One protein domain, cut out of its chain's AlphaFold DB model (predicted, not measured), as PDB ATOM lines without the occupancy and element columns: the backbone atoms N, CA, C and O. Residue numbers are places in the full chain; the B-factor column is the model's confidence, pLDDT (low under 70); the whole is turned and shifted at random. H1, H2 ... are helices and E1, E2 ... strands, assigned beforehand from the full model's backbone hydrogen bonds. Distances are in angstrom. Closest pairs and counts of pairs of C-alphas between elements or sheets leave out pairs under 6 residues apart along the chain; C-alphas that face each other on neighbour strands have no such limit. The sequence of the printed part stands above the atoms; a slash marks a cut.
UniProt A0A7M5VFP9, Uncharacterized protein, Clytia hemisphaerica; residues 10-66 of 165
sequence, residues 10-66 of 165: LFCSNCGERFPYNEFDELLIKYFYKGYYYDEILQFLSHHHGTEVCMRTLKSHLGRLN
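Overview. This is residues 10 to 66 of the 165 residues of an uncharacterized protein of Clytia hemisphaerica (UniProt A0A7M5VFP9). Three short helices, H1, H2 and H3, cluster at large angles to one another, with an N-terminal loop folded back on itself at one end, where residues 10 to 11 pair antiparallel with residues 18 to 19 of E1. The 57 printed residues hold E1, H1, H2, H3 in that order, mostly helix. The whole is compact, radius of gyration of the C-alphas 10.3 A, spanning 28 by 24 by 19 A.

Along the chain. H1, residues 21 to 33, is 18.7 A long from C-alpha 21 at (10.904, -45.893, -10.739). E1 is residues 18 to 20, 6.9 A; H2 38 to 49, 15.6 A; H3 55 to 64, 14.2 A, ending at (16.901, -42.604, -0.838).

Arrangement. H1, with residues 28 to 32 alone, and H2, with residue 41 alone, only just touch, 3 pairs of C-alphas within 8 A, the closest Tyr 31 and Ile 41, 6.4 A, at a steep tilt of 51 degrees, opposite ways. H3 touches residues 38 to 42 of H2 alone, closest C-alphas Tyr 38 and Met 55, 7.5 A, about perpendicular at 84 degrees. Every O i to N i+4 pair is within hydrogen-bond range in H2 and H3, 8 of 9 in H1.

Size, cuts and confidence. The printed part has no cut, and its named links are tight. Residues 10 to 22 are under pLDDT 70.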
ATOM      1  N   LEU A  10       8.873 -50.209  -7.794       53.31
ATOM      2  CA  LEU A  10       8.914 -50.079  -6.332       53.31
ATOM      3  C   LEU A  10       7.612 -50.584  -5.718       53.31
ATOM      4  O   LEU A  10       6.539 -50.341  -6.260       53.31
ATOM      5  N   PHE A  11       7.733 -51.280  -4.588       50.81
ATOM      6  CA  PHE A  11       6.619 -51.896  -3.873       50.81
ATOM      7  C   PHE A  11       6.265 -51.088  -2.621       50.81
ATOM      8  O   PHE A  11       7.074 -50.960  -1.698       50.81
ATOM      9  N   CYS A  12       5.040 -50.572  -2.566       49.69
ATOM     10  CA  CYS A  12       4.473 -49.985  -1.357       49.69
ATOM     11  C   CYS A  12       4.025 -51.093  -0.393       49.69
ATOM     12  O   CYS A  12       2.991 -51.720  -0.606       49.69
ATOM     13  N   SER A  13       4.732 -51.294   0.723       47.97
ATOM     14  CA  SER A  13       4.394 -52.340   1.711       47.97
ATOM     15  C   SER A  13       3.037 -52.157   2.411       47.97
ATOM     16  O   SER A  13       2.619 -53.043   3.145       47.97
ATOM     17  N   ASN A  14       2.376 -51.011   2.220       43.31
ATOM     18  CA  ASN A  14       1.100 -50.676   2.855       43.31
ATOM     19  C   ASN A  14      -0.095 -50.689   1.888       43.31
ATOM     20  O   ASN A  14      -1.229 -50.753   2.340       43.31
ATOM     21  N   CYS A  15       0.153 -50.586   0.580       53.31
ATOM     22  CA  CYS A  15      -0.879 -50.423  -0.446       53.31
ATOM     23  C   CYS A  15      -0.728 -51.394  -1.630       53.31
ATOM     24  O   CYS A  15      -1.644 -51.537  -2.427       53.31
ATOM     25  N   GLY A  16       0.396 -52.113  -1.740       56.03
ATOM     26  CA  GLY A  16       0.620 -53.137  -2.766       56.03
ATOM     27  C   GLY A  16       0.886 -52.603  -4.178       56.03
ATOM     28  O   GLY A  16       1.221 -53.393  -5.062       56.03
ATOM     29  N   GLU A  17       0.787 -51.290  -4.396       54.25
ATOM     30  CA  GLU A  17       0.941 -50.679  -5.718       54.25
ATOM     31  C   GLU A  17       2.394 -50.696  -6.221       54.25
ATOM     32  O   GLU A  17       3.356 -50.550  -5.452       54.25
ATOM     33  N   ARG A  18       2.527 -50.922  -7.537       54.19
ATOM     34  CA  ARG A  18       3.785 -50.977  -8.292       54.19
ATOM     35  C   ARG A  18       3.930 -49.699  -9.104       54.19
ATOM     36  O   ARG A  18       3.132 -49.467 -10.006       54.19
ATOM     37  N   PHE A  19       4.984 -48.930  -8.851       59.41
ATOM     38  CA  PHE A  19       5.226 -47.681  -9.581       59.41
ATOM     39  C   PHE A  19       6.496 -47.752 -10.438       59.41
ATOM     40  O   PHE A  19       7.502 -48.312  -9.975       59.41
ATOM     41  N   PRO A  20       6.481 -47.198 -11.667       58.94
ATOM     42  CA  PRO A  20       7.680 -47.050 -12.483       58.94
ATOM     43  C   PRO A  20       8.661 -46.071 -11.812       58.94
ATOM     44  O   PRO A  20       8.311 -44.948 -11.456       58.94
ATOM     45  N   TYR A  21       9.902 -46.520 -11.616       60.81
ATOM     46  CA  TYR A  21      10.904 -45.893 -10.739       60.81
ATOM     47  C   TYR A  21      11.313 -44.464 -11.115       60.81
ATOM     48  O   TYR A  21      11.578 -43.662 -10.227       60.81
ATOM     49  N   ASN A  22      11.359 -44.131 -12.406       67.94
ATOM     50  CA  ASN A  22      11.942 -42.863 -12.857       67.94
ATOM     51  C   ASN A  22      10.948 -41.692 -12.768       67.94
ATOM     52  O   ASN A  22      11.286 -40.637 -12.244       67.94
ATOM     53  N   GLU A  23       9.707 -41.893 -13.209       77.31
ATOM     54  CA  GLU A  23       8.700 -40.825 -13.281       77.31
ATOM     55  C   GLU A  23       8.233 -40.371 -11.888       77.31
ATOM     56  O   GLU A  23       8.074 -39.181 -11.618       77.31
ATOM     57  N   PHE A  24       8.101 -41.313 -10.950       80.25
ATOM     58  CA  PHE A  24       7.732 -41.003  -9.571       80.25
ATOM     59  C   PHE A  24       8.809 -40.183  -8.841       80.25
ATOM     60  O   PHE A  24       8.499 -39.198  -8.165       80.25
ATOM     61  N   ASP A  25      10.082 -40.558  -8.999       83.19
ATOM     62  CA  ASP A  25      11.200 -39.836  -8.390       83.19
ATOM     63  C   ASP A  25      11.323 -38.411  -8.978       83.19
ATOM     64  O   ASP A  25      11.554 -37.458  -8.229       83.19
ATOM     65  N   GLU A  26      11.082 -38.226 -10.282       85.31
ATOM     66  CA  GLU A  26      11.048 -36.904 -10.932       85.31
ATOM     67  C   GLU A  26       9.936 -36.000 -10.381       85.31
ATOM     68  O   GLU A  26      10.166 -34.820 -10.090       85.31
ATOM     69  N   LEU A  27       8.734 -36.546 -10.175       87.19
ATOM     70  CA  LEU A  27       7.624 -35.819  -9.558       87.19
ATOM     71  C   LEU A  27       7.945 -35.423  -8.116       87.19
ATOM     72  O   LEU A  27       7.707 -34.276  -7.723       87.19
ATOM     73  N   LEU A  28       8.532 -36.334  -7.337       87.38
ATOM     74  CA  LEU A  28       8.970 -36.045  -5.974       87.38
ATOM     75  C   LEU A  28      10.005 -34.924  -5.934       87.38
ATOM     76  O   LEU A  28       9.849 -33.990  -5.148       87.38
ATOM     77  N   ILE A  29      11.018 -34.980  -6.800       84.88
ATOM     78  CA  ILE A  29      12.033 -33.933  -6.953       84.88
ATOM     79  C   ILE A  29      11.356 -32.593  -7.266       84.88
ATOM     80  O   ILE A  29      11.583 -31.597  -6.572       84.88
ATOM     81  N   LYS A  30      10.464 -32.567  -8.260       86.00
ATOM     82  CA  LYS A  30       9.739 -31.363  -8.686       86.00
ATOM     83  C   LYS A  30       8.926 -30.749  -7.548       86.00
ATOM     84  O   LYS A  30       9.015 -29.543  -7.309       86.00
ATOM     85  N   TYR A  31       8.132 -31.548  -6.837       86.12
ATOM     86  CA  TYR A  31       7.304 -31.050  -5.739       86.12
ATOM     87  C   TYR A  31       8.122 -30.651  -4.509       86.12
ATOM     88  O   TYR A  31       7.784 -29.676  -3.833       86.12
ATOM     89  N   PHE A  32       9.229 -31.348  -4.251       84.75
ATOM     90  CA  PHE A  32      10.155 -31.020  -3.178       84.75
ATOM     91  C   PHE A  32      10.841 -29.666  -3.410       84.75
ATOM     92  O   PHE A  32      10.831 -28.825  -2.509       84.75
ATOM     93  N   TYR A  33      11.353 -29.409  -4.619       80.06
ATOM     94  CA  TYR A  33      11.993 -28.133  -4.968       80.06
ATOM     95  C   TYR A  33      11.007 -26.967  -5.087       80.06
ATOM     96  O   TYR A  33      11.363 -25.836  -4.766       80.06
ATOM     97  N   LYS A  34       9.741 -27.225  -5.440       76.38
ATOM     98  CA  LYS A  34       8.664 -26.225  -5.308       76.38
ATOM     99  C   LYS A  34       8.339 -25.876  -3.854       76.38
ATOM    100  O   LYS A  34       7.702 -24.861  -3.587       76.38
ATOM    101  N   GLY A  35       8.778 -26.700  -2.906       72.44
ATOM    102  CA  GLY A  35       8.677 -26.414  -1.488       72.44
ATOM    103  C   GLY A  35       7.358 -26.828  -0.830       72.44
ATOM    104  O   GLY A  35       7.108 -26.442   0.311       72.44
ATOM    105  N   TYR A  36       6.523 -27.648  -1.445       82.25
ATOM    106  CA  TYR A  36       5.304 -28.111  -0.772       82.25
ATOM    107  C   TYR A  36       5.623 -28.876   0.517       82.25
ATOM    108  O   TYR A  36       6.694 -29.468   0.620       82.25
ATOM    109  N   TYR A  37       4.774 -28.828   1.543       83.69
ATOM    110  CA  TYR A  37       4.852 -29.669   2.745       83.69
ATOM    111  C   TYR A  37       4.605 -31.138   2.396       83.69
ATOM    112  O   TYR A  37       4.105 -31.450   1.325       83.69
ATOM    113  N   TYR A  38       5.000 -32.072   3.263       87.12
ATOM    114  CA  TYR A  38       4.848 -33.496   2.942       87.12
ATOM    115  C   TYR A  38       3.385 -33.885   2.712       87.12
ATOM    116  O   TYR A  38       3.111 -34.617   1.771       87.12
ATOM    117  N   ASP A  39       2.465 -33.328   3.498       85.69
ATOM    118  CA  ASP A  39       1.031 -33.595   3.352       85.69
ATOM    119  C   ASP A  39       0.483 -33.037   2.028       85.69
ATOM    120  O   ASP A  39      -0.279 -33.705   1.338       85.69
ATOM    121  N   GLU A  40       0.954 -31.858   1.612       87.19
ATOM    122  CA  GLU A  40       0.624 -31.265   0.309       87.19
ATOM    123  C   GLU A  40       1.182 -32.110  -0.846       87.19
ATOM    124  O   GLU A  40       0.487 -32.349  -1.827       87.19
ATOM    125  N   ILE A  41       2.417 -32.617  -0.729       88.19
ATOM    126  CA  ILE A  41       3.013 -33.515  -1.732       88.19
ATOM    127  C   ILE A  41       2.157 -34.777  -1.885       88.19
ATOM    128  O   ILE A  41       1.894 -35.189  -3.010       88.19
ATOM    129  N   LEU A  42       1.692 -35.369  -0.779       88.94
ATOM    130  CA  LEU A  42       0.798 -36.530  -0.823       88.94
ATOM    131  C   LEU A  42      -0.526 -36.207  -1.523       88.94
ATOM    132  O   LEU A  42      -0.969 -36.978  -2.371       88.94
ATOM    133  N   GLN A  43      -1.125 -35.052  -1.220       88.25
ATOM    134  CA  GLN A  43      -2.342 -34.602  -1.895       88.25
ATOM    135  C   GLN A  43      -2.117 -34.406  -3.396       88.25
ATOM    136  O   GLN A  43      -2.932 -34.867  -4.185       88.25
ATOM    137  N   PHE A  44      -1.004 -33.791  -3.811       89.12
ATOM    138  CA  PHE A  44      -0.695 -33.608  -5.230       89.12
ATOM    139  C   PHE A  44      -0.459 -34.933  -5.957       89.12
ATOM    140  O   PHE A  44      -0.915 -35.084  -7.089       89.12
ATOM    141  N   LEU A  45       0.218 -35.893  -5.323       86.94
ATOM    142  CA  LEU A  45       0.427 -37.226  -5.894       86.94
ATOM    143  C   LEU A  45      -0.899 -37.972  -6.085       86.94
ATOM    144  O   LEU A  45      -1.127 -38.538  -7.151       86.94
ATOM    145  N   SER A  46      -1.801 -37.888  -5.106       86.31
ATOM    146  CA  SER A  46      -3.129 -38.500  -5.186       86.31
ATOM    147  C   SER A  46      -4.027 -37.804  -6.223       86.31
ATOM    148  O   SER A  46      -4.532 -38.460  -7.128       86.31
ATOM    149  N   HIS A  47      -4.186 -36.474  -6.158       86.69
ATOM    150  CA  HIS A  47      -5.130 -35.739  -7.014       86.69
ATOM    151  C   HIS A  47      -4.674 -35.572  -8.467       86.69
ATOM    152  O   HIS A  47      -5.509 -35.608  -9.365       86.69
ATOM    153  N   HIS A  48      -3.383 -35.327  -8.715       85.50
ATOM    154  CA  HIS A  48      -2.900 -35.011 -10.066       85.50
ATOM    155  C   HIS A  48      -2.272 -36.197 -10.793       85.50
ATOM    156  O   HIS A  48      -2.247 -36.186 -12.020       85.50
ATOM    157  N   HIS A  49      -1.762 -37.192 -10.059       82.38
ATOM    158  CA  HIS A  49      -1.032 -38.330 -10.635       82.38
ATOM    159  C   HIS A  49      -1.661 -39.682 -10.303       82.38
ATOM    160  O   HIS A  49      -1.096 -40.710 -10.662       82.38
ATOM    161  N   GLY A  50      -2.799 -39.703  -9.595       79.00
ATOM    162  CA  GLY A  50      -3.499 -40.937  -9.222       79.00
ATOM    163  C   GLY A  50      -2.638 -41.911  -8.416       79.00
ATOM    164  O   GLY A  50      -2.875 -43.110  -8.458       79.00
ATOM    165  N   THR A  51      -1.597 -41.413  -7.743       77.75
ATOM    166  CA  THR A  51      -0.607 -42.230  -7.039       77.75
ATOM    167  C   THR A  51      -0.865 -42.135  -5.542       77.75
ATOM    168  O   THR A  51      -0.607 -41.093  -4.926       77.75
ATOM    169  N   GLU A  52      -1.356 -43.213  -4.931       79.50
ATOM    170  CA  GLU A  52      -1.586 -43.242  -3.490       79.50
ATOM    171  C   GLU A  52      -0.325 -43.677  -2.743       79.50
ATOM    172  O   GLU A  52       0.170 -44.797  -2.851       79.50
ATOM    173  N   VAL A  53       0.227 -42.760  -1.948       80.56
ATOM    174  CA  VAL A  53       1.477 -42.989  -1.223       80.56
ATOM    175  C   VAL A  53       1.269 -42.668   0.246       80.56
ATOM    176  O   VAL A  53       0.714 -41.633   0.604       80.56
ATOM    177  N   CYS A  54       1.751 -43.534   1.136       82.94
ATOM    178  CA  CYS A  54       1.738 -43.225   2.559       82.94
ATOM    179  C   CYS A  54       2.948 -42.361   2.951       82.94
ATOM    180  O   CYS A  54       4.025 -42.421   2.351       82.94
ATOM    181  N   MET A  55       2.807 -41.595   4.035       83.81
ATOM    182  CA  MET A  55       3.857 -40.708   4.554       83.81
ATOM    183  C   MET A  55       5.198 -41.424   4.803       83.81
ATOM    184  O   MET A  55       6.268 -40.844   4.613       83.81
ATOM    185  N   ARG A  56       5.161 -42.696   5.221       77.81
ATOM    186  CA  ARG A  56       6.365 -43.518   5.417       77.81
ATOM    187  C   ARG A  56       7.089 -43.762   4.092       77.81
ATOM    188  O   ARG A  56       8.298 -43.549   4.031       77.81
ATOM    189  N   THR A  57       6.360 -44.169   3.055       83.06
ATOM    190  CA  THR A  57       6.905 -44.412   1.715       83.06
ATOM    191  C   THR A  57       7.481 -43.125   1.137       83.06
ATOM    192  O   THR A  57       8.638 -43.120   0.725       83.06
ATOM    193  N   LEU A  58       6.757 -42.004   1.241       86.94
ATOM    194  CA  LEU A  58       7.254 -40.691   0.828       86.94
ATOM    195  C   LEU A  58       8.598 -40.353   1.496       86.94
ATOM    196  O   LEU A  58       9.572 -40.035   0.817       86.94
ATOM    197  N   LYS A  59       8.684 -40.459   2.829       84.75
ATOM    198  CA  LYS A  59       9.923 -40.176   3.576       84.75
ATOM    199  C   LYS A  59      11.064 -41.126   3.212       84.75
ATOM    200  O   LYS A  59      12.203 -40.680   3.114       84.75
ATOM    201  N   SER A  60      10.772 -42.410   3.009       82.56
ATOM    202  CA  SER A  60      11.764 -43.401   2.584       82.56
ATOM    203  C   SER A  60      12.329 -43.072   1.198       82.56
ATOM    204  O   SER A  60      13.542 -43.122   1.006       82.56
ATOM    205  N   HIS A  61      11.471 -42.686   0.250       83.31
ATOM    206  CA  HIS A  61      11.873 -42.269  -1.096       83.31
ATOM    207  C   HIS A  61      12.714 -40.998  -1.084       83.31
ATOM    208  O   HIS A  61      13.803 -40.976  -1.652       83.31
ATOM    209  N   LEU A  62      12.261 -39.970  -0.365       85.12
ATOM    210  CA  LEU A  62      13.025 -38.738  -0.179       85.12
ATOM    211  C   LEU A  62      14.390 -39.012   0.470       85.12
ATOM    212  O   LEU A  62      15.394 -38.454   0.037       85.12
ATOM    213  N   GLY A  63      14.451 -39.916   1.453       81.50
ATOM    214  CA  GLY A  63      15.702 -40.359   2.066       81.50
ATOM    215  C   GLY A  63      16.644 -41.036   1.068       81.50
ATOM    216  O   GLY A  63      17.822 -40.697   1.022       81.50
ATOM    217  N   ARG A  64      16.124 -41.931   0.218       82.56
ATOM    218  CA  ARG A  64      16.901 -42.604  -0.838       82.56
ATOM    219  C   ARG A  64      17.424 -41.621  -1.892       82.56
ATOM    220  O   ARG A  64      18.534 -41.795  -2.384       82.56
ATOM    221  N   LEU A  65      16.647 -40.586  -2.205       80.19
ATOM    222  CA  LEU A  65      17.025 -39.500  -3.112       80.19
ATOM    223  C   LEU A  65      17.937 -38.448  -2.451       80.19
ATOM    224  O   LEU A  65      18.295 -37.466  -3.093       80.19
ATOM    225  N   ASN A  66      18.311 -38.626  -1.175       77.44
ATOM    226  CA  ASN A  66      19.030 -37.638  -0.360       77.44
ATOM    227  C   ASN A  66      18.334 -36.260  -0.277       77.44
ATOM    228  O   ASN A  66      18.951 -35.255   0.079       77.44
TER     229      ASN A  66